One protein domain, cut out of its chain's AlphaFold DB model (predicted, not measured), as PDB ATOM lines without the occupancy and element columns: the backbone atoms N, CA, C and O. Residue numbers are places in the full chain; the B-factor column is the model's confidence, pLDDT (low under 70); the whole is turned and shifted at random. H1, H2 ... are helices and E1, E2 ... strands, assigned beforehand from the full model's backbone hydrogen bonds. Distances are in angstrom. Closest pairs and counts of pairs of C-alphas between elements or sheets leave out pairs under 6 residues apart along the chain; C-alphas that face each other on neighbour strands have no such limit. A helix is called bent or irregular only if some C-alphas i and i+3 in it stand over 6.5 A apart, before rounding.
ATOM      1  N   ARG A   3     -19.807 -11.594 -42.506       48.69
ATOM      2  CA  ARG A   3     -18.395 -11.657 -42.889       48.69
ATOM      3  C   ARG A   3     -17.850 -13.054 -42.663       48.69
ATOM      4  O   ARG A   3     -17.999 -13.592 -41.574       48.69
ATOM      5  N   PHE A   4     -17.214 -13.632 -43.671       46.53
ATOM      6  CA  PHE A   4     -16.513 -14.905 -43.516       46.53
ATOM      7  C   PHE A   4     -15.058 -14.659 -43.175       46.53
ATOM      8  O   PHE A   4     -14.422 -13.892 -43.879       46.53
ATOM      9  N   GLN A   5     -14.536 -15.322 -42.151       44.62
ATOM     10  CA  GLN A   5     -13.157 -15.238 -41.688       44.62
ATOM     11  C   GLN A   5     -12.496 -16.614 -41.823       44.62
ATOM     12  O   GLN A   5     -13.116 -17.627 -41.505       44.62
ATOM     13  N   ARG A   6     -11.242 -16.692 -42.277       42.12
ATOM     14  CA  ARG A   6     -10.487 -17.957 -42.249       42.12
ATOM     15  C   ARG A   6      -9.742 -18.110 -40.924       42.12
ATOM     16  O   ARG A   6      -9.034 -17.200 -40.506       42.12
ATOM     17  N   HIS A   7      -9.895 -19.252 -40.257       34.50
ATOM     18  CA  HIS A   7      -9.271 -19.506 -38.954       34.50
ATOM     19  C   HIS A   7      -7.809 -19.965 -39.096       34.50
ATOM     20  O   HIS A   7      -7.525 -20.926 -39.818       34.50
ATOM     21  N   ARG A   8      -6.893 -19.340 -38.343       32.03
ATOM     22  CA  ARG A   8      -5.502 -19.784 -38.137       32.03
ATOM     23  C   ARG A   8      -5.234 -19.909 -36.633       32.03
ATOM     24  O   ARG A   8      -5.714 -19.088 -35.861       32.03
ATOM     25  N   SER A   9      -4.527 -20.957 -36.219       30.39
ATOM     26  CA  SER A   9      -4.159 -21.195 -34.821       30.39
ATOM     27  C   SER A   9      -2.971 -20.316 -34.428       30.39
ATOM     28  O   SER A   9      -1.841 -20.674 -34.735       30.39
ATOM     29  N   GLU A  10      -3.221 -19.189 -33.767       29.91
ATOM     30  CA  GLU A  10      -2.217 -18.481 -32.966       29.91
ATOM     31  C   GLU A  10      -2.914 -17.573 -31.940       29.91
ATOM     32  O   GLU A  10      -3.929 -16.935 -32.212       29.91
ATOM     33  N   THR A  11      -2.399 -17.618 -30.716       32.66
ATOM     34  CA  THR A  11      -2.940 -17.049 -29.479       32.66
ATOM     35  C   THR A  11      -2.635 -15.556 -29.341       32.66
ATOM     36  O   THR A  11      -1.467 -15.176 -29.369       32.66
ATOM     37  N   GLY A  12      -3.648 -14.724 -29.071       29.91
ATOM     38  CA  GLY A  12      -3.452 -13.346 -28.594       29.91
ATOM     39  C   GLY A  12      -4.689 -12.459 -28.753       29.91
ATOM     40  O   GLY A  12      -5.135 -12.216 -29.867       29.91
ATOM     41  N   LEU A  13      -5.254 -12.005 -27.631       30.94
ATOM     42  CA  LEU A  13      -6.530 -11.287 -27.505       30.94
ATOM     43  C   LEU A  13      -6.400  -9.748 -27.544       30.94
ATOM     44  O   LEU A  13      -5.530  -9.192 -26.883       30.94
ATOM     45  N   GLY A  14      -7.407  -9.106 -28.162       29.39
ATOM     46  CA  GLY A  14      -7.935  -7.754 -27.865       29.39
ATOM     47  C   GLY A  14      -7.358  -6.585 -28.688       29.39
ATOM     48  O   GLY A  14      -6.248  -6.681 -29.179       29.39
ATOM     49  N   ALA A  15      -7.989  -5.413 -28.864       29.30
ATOM     50  CA  ALA A  15      -9.389  -4.961 -28.956       29.30
ATOM     51  C   ALA A  15      -9.388  -3.465 -29.402       29.30
ATOM     52  O   ALA A  15      -8.660  -2.678 -28.808       29.30
ATOM     53  N   GLY A  16     -10.221  -3.037 -30.373       22.88
ATOM     54  CA  GLY A  16     -10.377  -1.608 -30.751       22.88
ATOM     55  C   GLY A  16     -11.276  -1.320 -31.977       22.88
ATOM     56  O   GLY A  16     -11.077  -1.881 -33.046       22.88
ATOM     57  N   THR A  17     -12.288  -0.459 -31.818       24.56
ATOM     58  CA  THR A  17     -13.434  -0.224 -32.733       24.56
ATOM     59  C   THR A  17     -13.104   0.668 -33.944       24.56
ATOM     60  O   THR A  17     -12.470   1.706 -33.780       24.56
ATOM     61  N   ILE A  18     -13.600   0.318 -35.144       24.52
ATOM     62  CA  ILE A  18     -13.718   1.227 -36.303       24.52
ATOM     63  C   ILE A  18     -15.083   1.000 -36.964       24.52
ATOM     64  O   ILE A  18     -15.365  -0.088 -37.470       24.52
ATOM     65  N   GLU A  19     -15.919   2.036 -36.948       24.73
ATOM     66  CA  GLU A  19     -17.235   2.069 -37.582       24.73
ATOM     67  C   GLU A  19     -17.114   2.192 -39.106       24.73
ATOM     68  O   GLU A  19     -16.313   2.966 -39.633       24.73
ATOM     69  N   CYS A  20     -17.908   1.398 -39.823       24.42
ATOM     70  CA  CYS A  20     -18.161   1.579 -41.249       24.42
ATOM     71  C   CYS A  20     -19.522   2.248 -41.425       24.42
ATOM     72  O   CYS A  20     -20.453   1.972 -40.669       24.42
ATOM     73  N   GLY A  21     -19.593   3.119 -42.433       26.28
ATOM     74  CA  GLY A  21     -20.710   4.012 -42.706       26.28
ATOM     75  C   GLY A  21     -22.083   3.344 -42.754       26.28
ATOM     76  O   GLY A  21     -22.220   2.170 -43.096       26.28
ATOM     77  N   ILE A  22     -23.070   4.168 -42.398       33.22
ATOM     78  CA  ILE A  22     -24.527   3.999 -42.460       33.22
ATOM     79  C   ILE A  22     -24.935   2.794 -43.328       33.22
ATOM     80  O   ILE A  22     -25.050   2.880 -44.548       33.22
ATOM     81  N   SER A  23     -25.136   1.647 -42.685       44.62
ATOM     82  CA  SER A  23     -25.562   0.394 -43.314       44.62
ATOM     83  C   SER A  23     -26.557  -0.288 -42.375       44.62
ATOM     84  O   SER A  23     -26.395  -0.161 -41.156       44.62
ATOM     85  N   PRO A  24     -27.617  -0.951 -42.880       48.16
ATOM     86  CA  PRO A  24     -28.749  -1.348 -42.062       48.16
ATOM     87  C   PRO A  24     -28.304  -2.293 -40.951       48.16
ATOM     88  O   PRO A  24     -27.911  -3.443 -41.158       48.16
ATOM     89  N   CYS A  25     -28.372  -1.745 -39.746       54.84
ATOM     90  CA  CYS A  25     -28.337  -2.441 -38.481       54.84
ATOM     91  C   CYS A  25     -29.167  -3.739 -38.590       54.84
ATOM     92  O   CYS A  25     -30.338  -3.655 -38.970       54.84
ATOM     93  N   PRO A  26     -28.621  -4.933 -38.281       66.12
ATOM     94  CA  PRO A  26     -29.375  -6.174 -38.438       66.12
ATOM     95  C   PRO A  26     -30.656  -6.155 -37.587       66.12
ATOM     96  O   PRO A  26     -30.670  -5.480 -36.542       66.12
ATOM     97  N   PRO A  27     -31.707  -6.897 -37.999       74.88
ATOM     98  CA  PRO A  27     -32.975  -6.954 -37.280       74.88
ATOM     99  C   PRO A  27     -32.764  -7.229 -35.789       74.88
ATOM    100  O   PRO A  27     -31.915  -8.040 -35.408       74.88
ATOM    101  N   ARG A  28     -33.530  -6.544 -34.933       74.69
ATOM    102  CA  ARG A  28     -33.387  -6.611 -33.466       74.69
ATOM    103  C   ARG A  28     -33.518  -8.045 -32.936       74.69
ATOM    104  O   ARG A  28     -32.782  -8.440 -32.040       74.69
ATOM    105  N   GLU A  29     -34.388  -8.829 -33.565       79.31
ATOM    106  CA  GLU A  29     -34.611 -10.256 -33.294       79.31
ATOM    107  C   GLU A  29     -33.359 -11.109 -33.519       79.31
ATOM    108  O   GLU A  29     -33.117 -12.063 -32.786       79.31
ATOM    109  N   LEU A  30     -32.532 -10.755 -34.510       82.88
ATOM    110  CA  LEU A  30     -31.289 -11.465 -34.792       82.88
ATOM    111  C   LEU A  30     -30.227 -11.141 -33.738       82.88
ATOM    112  O   LEU A  30     -29.534 -12.043 -33.280       82.88
ATOM    113  N   ARG A  31     -30.134  -9.872 -33.316       82.62
ATOM    114  CA  ARG A  31     -29.181  -9.417 -32.285       82.62
ATOM    115  C   ARG A  31     -29.472  -9.967 -30.891       82.62
ATOM    116  O   ARG A  31     -28.551 -10.077 -30.093       82.62
ATOM    117  N   ALA A  32     -30.721 -10.327 -30.611       85.56
ATOM    118  CA  ALA A  32     -31.100 -10.964 -29.354       85.56
ATOM    119  C   ALA A  32     -30.636 -12.430 -29.253       85.56
ATOM    120  O   ALA A  32     -30.638 -12.991 -28.159       85.56
ATOM    121  N   LYS A  33     -30.241 -13.068 -30.368       88.38
ATOM    122  CA  LYS A  33     -29.794 -14.466 -30.361       88.38
ATOM    123  C   LYS A  33     -28.330 -14.576 -29.918       88.38
ATOM    124  O   LYS A  33     -27.467 -13.900 -30.495       88.38
ATOM    125  N   PRO A  34     -28.012 -15.462 -28.956       91.00
ATOM    126  CA  PRO A  34     -26.633 -15.701 -28.559       91.00
ATOM    127  C   PRO A  34     -25.848 -16.334 -29.714       91.00
ATOM    128  O   PRO A  34     -26.387 -17.069 -30.545       91.00
ATOM    129  N   ALA A  35     -24.542 -16.065 -29.760       90.06
ATOM    130  CA  ALA A  35     -23.661 -16.542 -30.826       90.06
ATOM    131  C   ALA A  35     -23.665 -18.077 -30.977       90.06
ATOM    132  O   ALA A  35     -23.543 -18.587 -32.089       90.06
ATOM    133  N   SER A  36     -23.883 -18.812 -29.881       92.50
ATOM    134  CA  SER A  36     -24.019 -20.274 -29.865       92.50
ATOM    135  C   SER A  36     -25.210 -20.783 -30.677       92.50
ATOM    136  O   SER A  36     -25.100 -21.799 -31.365       92.50
ATOM    137  N   ASP A  37     -26.339 -20.078 -30.625       93.56
ATOM    138  CA  ASP A  37     -27.559 -20.477 -31.330       93.56
ATOM    139  C   ASP A  37     -27.434 -20.171 -32.819       93.56
ATOM    140  O   ASP A  37     -27.838 -20.976 -33.659       93.56
ATOM    141  N   LEU A  38     -26.797 -19.042 -33.146       92.69
ATOM    142  CA  LEU A  38     -26.453 -18.686 -34.520       92.69
ATOM    143  C   LEU A  38     -25.475 -19.695 -35.121       92.69
ATOM    144  O   LEU A  38     -25.704 -20.165 -36.232       92.69
ATOM    145  N   PHE A  39     -24.428 -20.070 -34.379       94.81
ATOM    146  CA  PHE A  39     -23.494 -21.117 -34.783       94.81
ATOM    147  C   PHE A  39     -24.224 -22.430 -35.064       94.81
ATOM    148  O   PHE A  39     -24.076 -22.985 -36.145       94.81
ATOM    149  N   ARG A  40     -25.073 -22.898 -34.139       95.00
ATOM    150  CA  ARG A  40     -25.814 -24.154 -34.309       95.00
ATOM    151  C   ARG A  40     -26.734 -24.125 -35.530       95.00
ATOM    152  O   ARG A  40     -26.752 -25.089 -36.291       95.00
ATOM    153  N   ALA A  41     -27.476 -23.035 -35.726       93.94
ATOM    154  CA  ALA A  41     -28.378 -22.879 -36.865       93.94
ATOM    155  C   ALA A  41     -27.615 -22.837 -38.197       93.94
ATOM    156  O   ALA A  41     -28.006 -23.500 -39.158       93.94
ATOM    157  N   ILE A  42     -26.509 -22.086 -38.246       92.81
ATOM    158  CA  ILE A  42     -25.664 -21.976 -39.436       92.81
ATOM    159  C   ILE A  42     -25.010 -23.321 -39.755       92.81
ATOM    160  O   ILE A  42     -25.124 -23.773 -40.891       92.81
ATOM    161  N   SER A  43     -24.384 -23.981 -38.780       93.00
ATOM    162  CA  SER A  43     -23.727 -25.275 -38.980       93.00
ATOM    163  C   SER A  43     -24.718 -26.333 -39.459       93.00
ATOM    164  O   SER A  43     -24.482 -26.946 -40.493       93.00
ATOM    165  N   ALA A  44     -25.892 -26.452 -38.825       92.94
ATOM    166  CA  ALA A  44     -26.924 -27.398 -39.258       92.94
ATOM    167  C   ALA A  44     -27.404 -27.136 -40.698       92.94
ATOM    168  O   ALA A  44     -27.636 -28.071 -41.466       92.94
ATOM    169  N   SER A  45     -27.536 -25.864 -41.089       91.50
ATOM    170  CA  SER A  45     -27.928 -25.524 -42.456       91.50
ATOM    171  C   SER A  45     -26.804 -25.769 -43.465       91.50
ATOM    172  O   SER A  45     -27.094 -26.180 -44.588       91.50
ATOM    173  N   VAL A  46     -25.543 -25.533 -43.095       89.56
ATOM    174  CA  VAL A  46     -24.374 -25.796 -43.949       89.56
ATOM    175  C   VAL A  46     -24.151 -27.300 -44.128       89.56
ATOM    176  O   VAL A  46     -23.924 -27.738 -45.252       89.56
ATOM    177  N   ASP A  47     -24.326 -28.102 -43.079       88.38
ATOM    178  CA  ASP A  47     -24.183 -29.564 -43.129       88.38
ATOM    179  C   ASP A  47     -25.225 -30.227 -44.048       88.38
ATOM    180  O   ASP A  47     -24.979 -31.281 -44.635       88.38
ATOM    181  N   SER A  48     -26.385 -29.585 -44.226       87.19
ATOM    182  CA  SER A  48     -27.437 -30.058 -45.134       87.19
ATOM    183  C   SER A  48     -27.118 -29.857 -46.626       87.19
ATOM    184  O   SER A  48     -27.790 -30.446 -47.476       87.19
ATOM    185  N   LEU A  49     -26.097 -29.057 -46.974       86.06
ATOM    186  CA  LEU A  49     -25.721 -28.765 -48.361       86.06
ATOM    187  C   LEU A  49     -24.816 -29.866 -48.950       86.06
ATOM    188  O   LEU A  49     -23.664 -30.011 -48.538       86.06
ATOM    189  N   PRO A  50     -25.241 -30.566 -50.023       76.88
ATOM    190  CA  PRO A  50     -24.420 -31.594 -50.672       76.88
ATOM    191  C   PRO A  50     -23.096 -31.055 -51.240       76.88
ATOM    192  O   PRO A  50     -22.099 -31.774 -51.268       76.88
ATOM    193  N   ALA A  51     -23.087 -29.790 -51.674       66.38
ATOM    194  CA  ALA A  51     -21.920 -29.097 -52.223       66.38
ATOM    195  C   ALA A  51     -20.896 -28.675 -51.148       66.38
ATOM    196  O   ALA A  51     -19.747 -28.394 -51.479       66.38
ATOM    197  N   ALA A  52     -21.295 -28.663 -49.871       64.06
ATOM    198  CA  ALA A  52     -20.491 -28.190 -48.747       64.06
ATOM    199  C   ALA A  52     -19.878 -29.329 -47.913       64.06
ATOM    200  O   ALA A  52     -19.345 -29.068 -46.843       64.06
ATOM    201  N   LYS A  53     -19.874 -30.582 -48.399       66.62
ATOM    202  CA  LYS A  53     -19.389 -31.780 -47.667       66.62
ATOM    203  C   LYS A  53     -17.945 -31.720 -47.126       66.62
ATOM    204  O   LYS A  53     -17.520 -32.648 -46.447       66.62
ATOM    205  N   LYS A  54     -17.179 -30.672 -47.439       73.88
ATOM    206  CA  LYS A  54     -15.827 -30.416 -46.910       73.88
ATOM    207  C   LYS A  54     -15.690 -29.080 -46.172       73.88
ATOM    208  O   LYS A  54     -14.590 -28.733 -45.767       73.88
ATOM    209  N   THR A  55     -16.766 -28.315 -46.024       80.69
ATOM    210  CA  THR A  55     -16.731 -26.992 -45.406       80.69
ATOM    211  C   THR A  55     -17.356 -27.060 -44.028       80.69
ATOM    212  O   THR A  55     -18.568 -27.171 -43.892       80.69
ATOM    213  N   VAL A  56     -16.508 -26.979 -43.008       88.31
ATOM    214  CA  VAL A  56     -16.928 -26.951 -41.606       88.31
ATOM    215  C   VAL A  56     -16.959 -25.500 -41.136       88.31
ATOM    216  O   VAL A  56     -16.035 -24.739 -41.404       88.31
ATOM    217  N   VAL A  57     -18.007 -25.098 -40.422       90.56
ATOM    218  CA  VAL A  57     -18.024 -23.803 -39.727       90.56
ATOM    219  C   VAL A  57     -17.360 -23.992 -38.365       90.56
ATOM    220  O   VAL A  57     -17.761 -24.857 -37.593       90.56
ATOM    221  N   LEU A  58     -16.330 -23.202 -38.066       91.44
ATOM    222  CA  LEU A  58     -15.548 -23.306 -36.827       91.44
ATOM    223  C   LEU A  58     -16.101 -22.435 -35.704       91.44
ATOM    224  O   LEU A  58     -15.916 -22.744 -34.532       91.44
ATOM    225  N   GLY A  59     -16.759 -21.333 -36.051       92.00
ATOM    226  CA  GLY A  59     -17.299 -20.415 -35.063       92.00
ATOM    227  C   GLY A  59     -18.134 -19.315 -35.690       92.00
ATOM    228  O   GLY A  59     -17.999 -19.008 -36.873       92.00
ATOM    229  N   VAL A  60     -19.001 -18.722 -34.878       93.12
ATOM    230  CA  VAL A  60     -19.776 -17.532 -35.226       93.12
ATOM    231  C   VAL A  60     -19.651 -16.554 -34.069       93.12
ATOM    232  O   VAL A  60     -19.791 -16.951 -32.915       93.12
ATOM    233  N   GLN A  61     -19.378 -15.286 -34.363       91.81
ATOM    234  CA  GLN A  61     -19.239 -14.244 -33.348       91.81
ATOM    235  C   GLN A  61     -19.824 -12.916 -33.822       91.81
ATOM    236  O   GLN A  61     -19.778 -12.585 -35.006       91.81
ATOM    237  N   TRP A  62     -20.347 -12.133 -32.882       87.56
ATOM    238  CA  TRP A  62     -20.722 -10.746 -33.128       87.56
ATOM    239  C   TRP A  62     -19.496  -9.848 -32.975       87.56
ATOM    240  O   TRP A  62     -18.753  -9.969 -32.004       87.56
ATOM    241  N   ASN A  63     -19.285  -8.932 -33.916       82.44
ATOM    242  CA  ASN A  63     -18.288  -7.879 -33.760       82.44
ATOM    243  C   ASN A  63     -18.889  -6.641 -33.074       82.44
ATOM    244  O   ASN A  63     -20.108  -6.484 -32.996       82.44
ATOM    245  N   ARG A  64     -18.022  -5.732 -32.606       77.38
ATOM    246  CA  ARG A  64     -18.433  -4.482 -31.938       77.38
ATOM    247  C   ARG A  64     -19.342  -3.600 -32.801       77.38
ATOM    248  O   ARG A  64     -20.181  -2.894 -32.266       77.38
ATOM    249  N   GLY A  65     -19.209  -3.685 -34.125       77.25
ATOM    250  CA  GLY A  65     -20.068  -2.986 -35.086       77.25
ATOM    251  C   GLY A  65     -21.399  -3.690 -35.371       77.25
ATOM    252  O   GLY A  65     -22.053  -3.360 -36.356       77.25
ATOM    253  N   GLY A  66     -21.780  -4.706 -34.588       81.56
ATOM    254  CA  GLY A  66     -23.043  -5.424 -34.753       81.56
ATOM    255  C   GLY A  66     -23.118  -6.291 -36.011       81.56
ATOM    256  O   GLY A  66     -24.213  -6.578 -36.483       81.56
ATOM    257  N   ASN A  67     -21.987  -6.711 -36.578       84.44
ATOM    258  CA  ASN A  67     -21.931  -7.651 -37.698       84.44
ATOM    259  C   ASN A  67     -21.592  -9.059 -37.216       84.44
ATOM    260  O   ASN A  67     -20.916  -9.235 -36.204       84.44
ATOM    261  N   ILE A  68     -22.025 -10.058 -37.980       88.25
ATOM    262  CA  ILE A  68     -21.751 -11.467 -37.697       88.25
ATOM    263  C   ILE A  68     -20.504 -11.880 -38.483       88.25
ATOM    264  O   ILE A  68     -20.484 -11.772 -39.712       88.25
ATOM    265  N   ALA A  69     -19.485 -12.365 -37.781       89.69
ATOM    266  CA  ALA A  69     -18.305 -12.993 -38.356       89.69
ATOM    267  C   ALA A  69     -18.414 -14.522 -38.238       89.69
ATOM    268  O   ALA A  69     -18.682 -15.043 -37.156       89.69
ATOM    269  N   ILE A  70     -18.219 -15.227 -39.349       91.38
ATOM    270  CA  ILE A  70     -18.301 -16.684 -39.471       91.38
ATOM    271  C   ILE A  70     -16.906 -17.214 -39.787       91.38
ATOM    272  O   ILE A  70     -16.367 -16.923 -40.852       91.38
ATOM    273  N   SER A  71     -16.334 -18.011 -38.893       90.69
ATOM    274  CA  SER A  71     -15.009 -18.605 -39.062       90.69
ATOM    275  C   SER A  71     -15.090 -19.931 -39.823       90.69
ATOM    276  O   SER A  71     -15.841 -20.823 -39.433       90.69
ATOM    277  N   ILE A  72     -14.299 -20.083 -40.882       88.69
ATOM    278  CA  ILE A  72     -14.198 -21.270 -41.750       88.69
ATOM    279  C   ILE A  72     -12.721 -21.710 -41.794       88.69
ATOM    280  O   ILE A  72     -11.838 -20.855 -41.686       88.69
ATOM    281  N   PRO A  73     -12.383 -23.006 -41.912       87.00
ATOM    282  CA  PRO A  73     -10.992 -23.417 -42.006       87.00
ATOM    283  C   PRO A  73     -10.347 -22.944 -43.318       87.00
ATOM    284  O   PRO A  73     -10.996 -22.715 -44.342       87.00
ATOM    285  N   HIS A  74      -9.033 -22.729 -43.257       77.44
ATOM    286  CA  HIS A  74      -8.243 -22.131 -44.336       77.44
ATOM    287  C   HIS A  74      -8.170 -22.993 -45.607       77.44
ATOM    288  O   HIS A  74      -7.924 -22.465 -46.690       77.44
ATOM    289  N   ASP A  75      -8.395 -24.297 -45.473       81.06
ATOM    290  CA  ASP A  75      -8.420 -25.288 -46.549       81.06
ATOM    291  C   ASP A  75      -9.674 -25.188 -47.431       81.06
ATOM    292  O   ASP A  75      -9.696 -25.728 -48.538       81.06
ATOM    293  N   THR A  76     -10.707 -24.465 -46.986       82.25
ATOM    294  CA  THR A  76     -11.933 -24.268 -47.759       82.25
ATOM    295  C   THR A  76     -11.676 -23.312 -48.931       82.25
ATOM    296  O   THR A  76     -11.372 -22.135 -48.699       82.25
ATOM    297  N   PRO A  77     -11.838 -23.748 -50.198       81.19
ATOM    298  CA  PRO A  77     -11.653 -22.888 -51.368       81.19
ATOM    299  C   PRO A  77     -12.606 -21.685 -51.347       81.19
ATOM    300  O   PRO A  77     -13.794 -21.846 -51.069       81.19
ATOM    301  N   CYS A  78     -12.122 -20.485 -51.704       74.75
ATOM    302  CA  CYS A  78     -12.968 -19.279 -51.757       74.75
ATOM    303  C   CYS A  78     -14.158 -19.444 -52.714       74.75
ATOM    304  O   CYS A  78     -15.219 -18.883 -52.474       74.75
ATOM    305  N   THR A  79     -14.007 -20.263 -53.758       80.38
ATOM    306  CA  THR A  79     -15.064 -20.596 -54.725       80.38
ATOM    307  C   THR A  79     -16.269 -21.285 -54.088       80.38
ATOM    308  O   THR A  79     -17.365 -21.217 -54.636       80.38
ATOM    309  N   ASN A  80     -16.089 -21.929 -52.931       82.50
ATOM    310  CA  ASN A  80     -17.159 -22.644 -52.240       82.50
ATOM    311  C   ASN A  80     -17.928 -21.739 -51.271       82.50
ATOM    312  O   ASN A  80     -19.057 -22.064 -50.918       82.50
ATOM    313  N   ILE A  81     -17.361 -20.596 -50.869       83.50
ATOM    314  CA  ILE A  81     -17.994 -19.669 -49.920       83.50
ATOM    315  C   ILE A  81     -19.324 -19.113 -50.470       83.50
ATOM    316  O   ILE A  81     -20.321 -19.197 -49.749       83.50
ATOM    317  N   PRO A  82     -19.421 -18.673 -51.747       84.38
ATOM    318  CA  PRO A  82     -20.695 -18.268 -52.344       84.38
ATOM    319  C   PRO A  82     -21.784 -19.344 -52.292       84.38
ATOM    320  O   PRO A  82     -22.961 -19.024 -52.137       84.38
ATOM    321  N   ALA A  83     -21.408 -20.626 -52.366       85.56
ATOM    322  CA  ALA A  83     -22.355 -21.738 -52.301       85.56
ATOM    323  C   ALA A  83     -22.969 -21.926 -50.898       85.56
ATOM    324  O   ALA A  83     -24.028 -22.539 -50.777       85.56
ATOM    325  N   LEU A  84     -22.352 -21.371 -49.847       86.56
ATOM    326  CA  LEU A  84     -22.871 -21.401 -48.472       86.56
ATOM    327  C   LEU A  84     -23.913 -20.307 -48.211       86.56
ATOM    328  O   LEU A  84     -24.689 -20.410 -47.259       86.56
ATOM    329  N   HIS A  85     -23.938 -19.252 -49.034       86.56
ATOM    330  CA  HIS A  85     -24.791 -18.081 -48.812       86.56
ATOM    331  C   HIS A  85     -26.282 -18.437 -48.644       86.56
ATOM    332  O   HIS A  85     -26.901 -17.907 -47.718       86.56
ATOM    333  N   PRO A  86     -26.882 -19.339 -49.456       87.56
ATOM    334  CA  PRO A  86     -28.294 -19.692 -49.311       87.56
ATOM    335  C   PRO A  86     -28.613 -20.374 -47.974       87.56
ATOM    336  O   PRO A  86     -29.616 -20.040 -47.345       87.56
ATOM    337  N   ALA A  87     -27.747 -21.279 -47.506       88.25
ATOM    338  CA  ALA A  87     -27.930 -21.960 -46.224       88.25
ATOM    339  C   ALA A  87     -27.812 -20.993 -45.047       88.25
ATOM    340  O   ALA A  87     -28.669 -20.968 -44.171       88.25
ATOM    341  N   ILE A  88     -26.798 -20.129 -45.055       89.00
ATOM    342  CA  ILE A  88     -26.614 -19.139 -43.987       89.00
ATOM    343  C   ILE A  88     -27.798 -18.173 -43.943       89.00
ATOM    344  O   ILE A  88     -28.286 -17.841 -42.864       89.00
ATOM    345  N   ARG A  89     -28.320 -17.766 -45.103       86.94
ATOM    346  CA  ARG A  89     -29.528 -16.937 -45.174       86.94
ATOM    347  C   ARG A  89     -30.741 -17.645 -44.580       86.94
ATOM    348  O   ARG A  89     -31.464 -17.033 -43.796       86.94
ATOM    349  N   SER A  90     -30.940 -18.915 -44.930       88.19
ATOM    350  CA  SER A  90     -32.025 -19.736 -44.389       88.19
ATOM    351  C   SER A  90     -31.916 -19.863 -42.867       88.19
ATOM    352  O   SER A  90     -32.889 -19.621 -42.157       88.19
ATOM    353  N   ALA A  91     -30.715 -20.149 -42.356       89.62
ATOM    354  CA  ALA A  91     -30.441 -20.276 -40.926       89.62
ATOM    355  C   ALA A  91     -30.723 -18.987 -40.140       89.62
ATOM    356  O   ALA A  91     -31.208 -19.035 -39.010       89.62
ATOM    357  N   LEU A  92     -30.430 -17.828 -40.735       88.25
ATOM    358  CA  LEU A  92     -30.611 -16.525 -40.096       88.25
ATOM    359  C   LEU A  92     -31.997 -15.912 -40.342       88.25
ATOM    360  O   LEU A  92     -32.309 -14.886 -39.743       88.25
ATOM    361  N   SER A  93     -32.823 -16.527 -41.197       86.88
ATOM    362  CA  SER A  93     -34.160 -16.035 -41.566       86.88
ATOM    363  C   SER A  93     -34.155 -14.592 -42.102       86.88
ATOM    364  O   SER A  93     -35.066 -13.815 -41.832       86.88
ATOM    365  N   ILE A  94     -33.115 -14.210 -42.857       82.12
ATOM    366  CA  ILE A  94     -32.967 -12.843 -43.386       82.12
ATOM    367  C   ILE A  94     -33.638 -12.743 -44.767       82.12
ATOM    368  O   ILE A  94     -33.248 -13.428 -45.720       82.12
ATOM    369  N   ALA A  95     -34.652 -11.878 -44.862       66.44
ATOM    370  CA  ALA A  95     -35.476 -11.700 -46.058       66.44
ATOM    371  C   ALA A  95     -34.760 -10.966 -47.203       66.44
ATOM    372  O   ALA A  95     -34.986 -11.330 -48.352       66.44
ATOM    373  N   ASP A  96     -33.850 -10.032 -46.917       68.44
ATOM    374  CA  ASP A  96     -33.086  -9.276 -47.926       68.44
ATOM    375  C   ASP A  96     -31.639  -9.767 -48.050       68.44
ATOM    376  O   ASP A  96     -31.172 -10.529 -47.212       68.44
ATOM    377  N   TRP A  97     -30.923  -9.372 -49.109       62.72
ATOM    378  CA  TRP A  97     -29.499  -9.689 -49.286       62.72
ATOM    379  C   TRP A  97     -28.657  -8.899 -48.266       62.72
ATOM    380  O   TRP A  97     -28.447  -7.699 -48.459       62.72
ATOM    381  N   PRO A  98     -28.130  -9.513 -47.185       65.69
ATOM    382  CA  PRO A  98     -27.054  -8.867 -46.454       65.69
ATOM    383  C   PRO A  98     -25.846  -8.768 -47.390       65.69
ATOM    384  O   PRO A  98     -25.560  -9.700 -48.139       65.69
ATOM    385  N   ILE A  99     -25.104  -7.663 -47.324       67.25
ATOM    386  CA  ILE A  99     -23.783  -7.603 -47.951       67.25
ATOM    387  C   ILE A  99     -22.932  -8.675 -47.261       67.25
ATOM    388  O   ILE A  99     -22.705  -8.613 -46.044       67.25
ATOM    389  N   ILE A 100     -22.558  -9.698 -48.027       71.06
ATOM    390  CA  ILE A 100     -21.674 -10.768 -47.588       71.06
ATOM    391  C   ILE A 100     -20.285 -10.440 -48.118       71.06
ATOM    392  O   ILE A 100     -20.061 -10.487 -49.324       71.06
ATOM    393  N   SER A 101     -19.362 -10.097 -47.225       69.88
ATOM    394  CA  SER A 101     -17.959  -9.890 -47.586       69.88
ATOM    395  C   SER A 101     -17.152 -11.118 -47.201       69.88
ATOM    396  O   SER A 101     -17.156 -11.533 -46.035       69.88
ATOM    397  N   VAL A 102     -16.437 -11.684 -48.163       75.88
ATOM    398  CA  VAL A 102     -15.379 -12.652 -47.875       75.88
ATOM    399  C   VAL A 102     -14.184 -11.880 -47.320       75.88
ATOM    400  O   VAL A 102     -13.974 -10.723 -47.684       75.88
ATOM    401  N   ASP A 103     -13.426 -12.481 -46.408       72.75
ATOM    402  CA  ASP A 103     -12.131 -11.946 -45.992       72.75
ATOM    403  C   ASP A 103     -11.135 -12.063 -47.154       72.75
ATOM    404  O   ASP A 103     -10.359 -13.014 -47.261       72.75
TER     405      ASP A 103
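What this domain is: This is residues 3 to 103 of the 609 residues of an uncharacterized protein of Ceratobasidium theobromae (UniProt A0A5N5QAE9). A small four-stranded sheet, E2 E3 E1 E4, has H2 and H3 packed over one face, giving two layers, while the long link from E1 to H1 swings out as a wide loop whose residues 9 to 14 stick out. The printed part has 101 residues, under half of them in named elements, which follow as E1 H1 H2 E2 E3 H3 E4. The sheet is mixed and the class is mixed, helices and strands. The whole is compact, with a radius of gyration of the C-alphas of 13.7 A and spans of 36 by 35 by 23 A.

How they stand to each other: E1, residues 3 to 7, is an inner strand, parallel to E3, residues 68 to 73, with N 5 and O 70 2.8 A apart, and to E4, residues 100 to 102, with N 4 and O 101 3.2 A apart. H1, residues 28 to 31, is not on the sheet. H2, residues 35 to 47, is on it at a height of 9.2 A; its closest C-alphas to E2, residues 59 to 62, are Phe 39 and Val 60, 5.2 A apart. E2 and E3 form an antiparallel hairpin, with N 61 and O 69 2.9 A apart. H3, residues 78 to 92, is on the same face as H2 and touches it at a steep tilt of 61 degrees, opposite ways; the closest C-alphas are Ser 45 and Ala 87, 5.2 A apart. E3, H3 and E4 make a split strand-helix-strand unit, two strands running the same way with E1 between them, and its crossover is right-handed. Every O i to N i+4 pair is within hydrogen-bond range in H2, but 5 of 11 in H3, beside 10 of 12 O i to N i+3 pairs; H1 is too short for an i+4 pair.

Where its parts are: E1 begins at C-alpha 3 (-18.395, -11.657, -42.889). H2 is 17.9 A long, E3 16.6 A and H3 21.3 A. H3 is only just irregular: C-alphas 83 and 86 are 7.0 A apart. E4 ends at C-alpha 102 (-15.379, -12.652, -47.875).

The domain as a whole: The two C-alphas farthest apart, of Gly 16 and Pro 50, are 38.6 A apart. The printed part has no cut. The links E1 to H1 and H2 to E2 are long. The model's pLDDT is under 70 at residues 3 to 26, 51 to 53, 95 to 99 and 101.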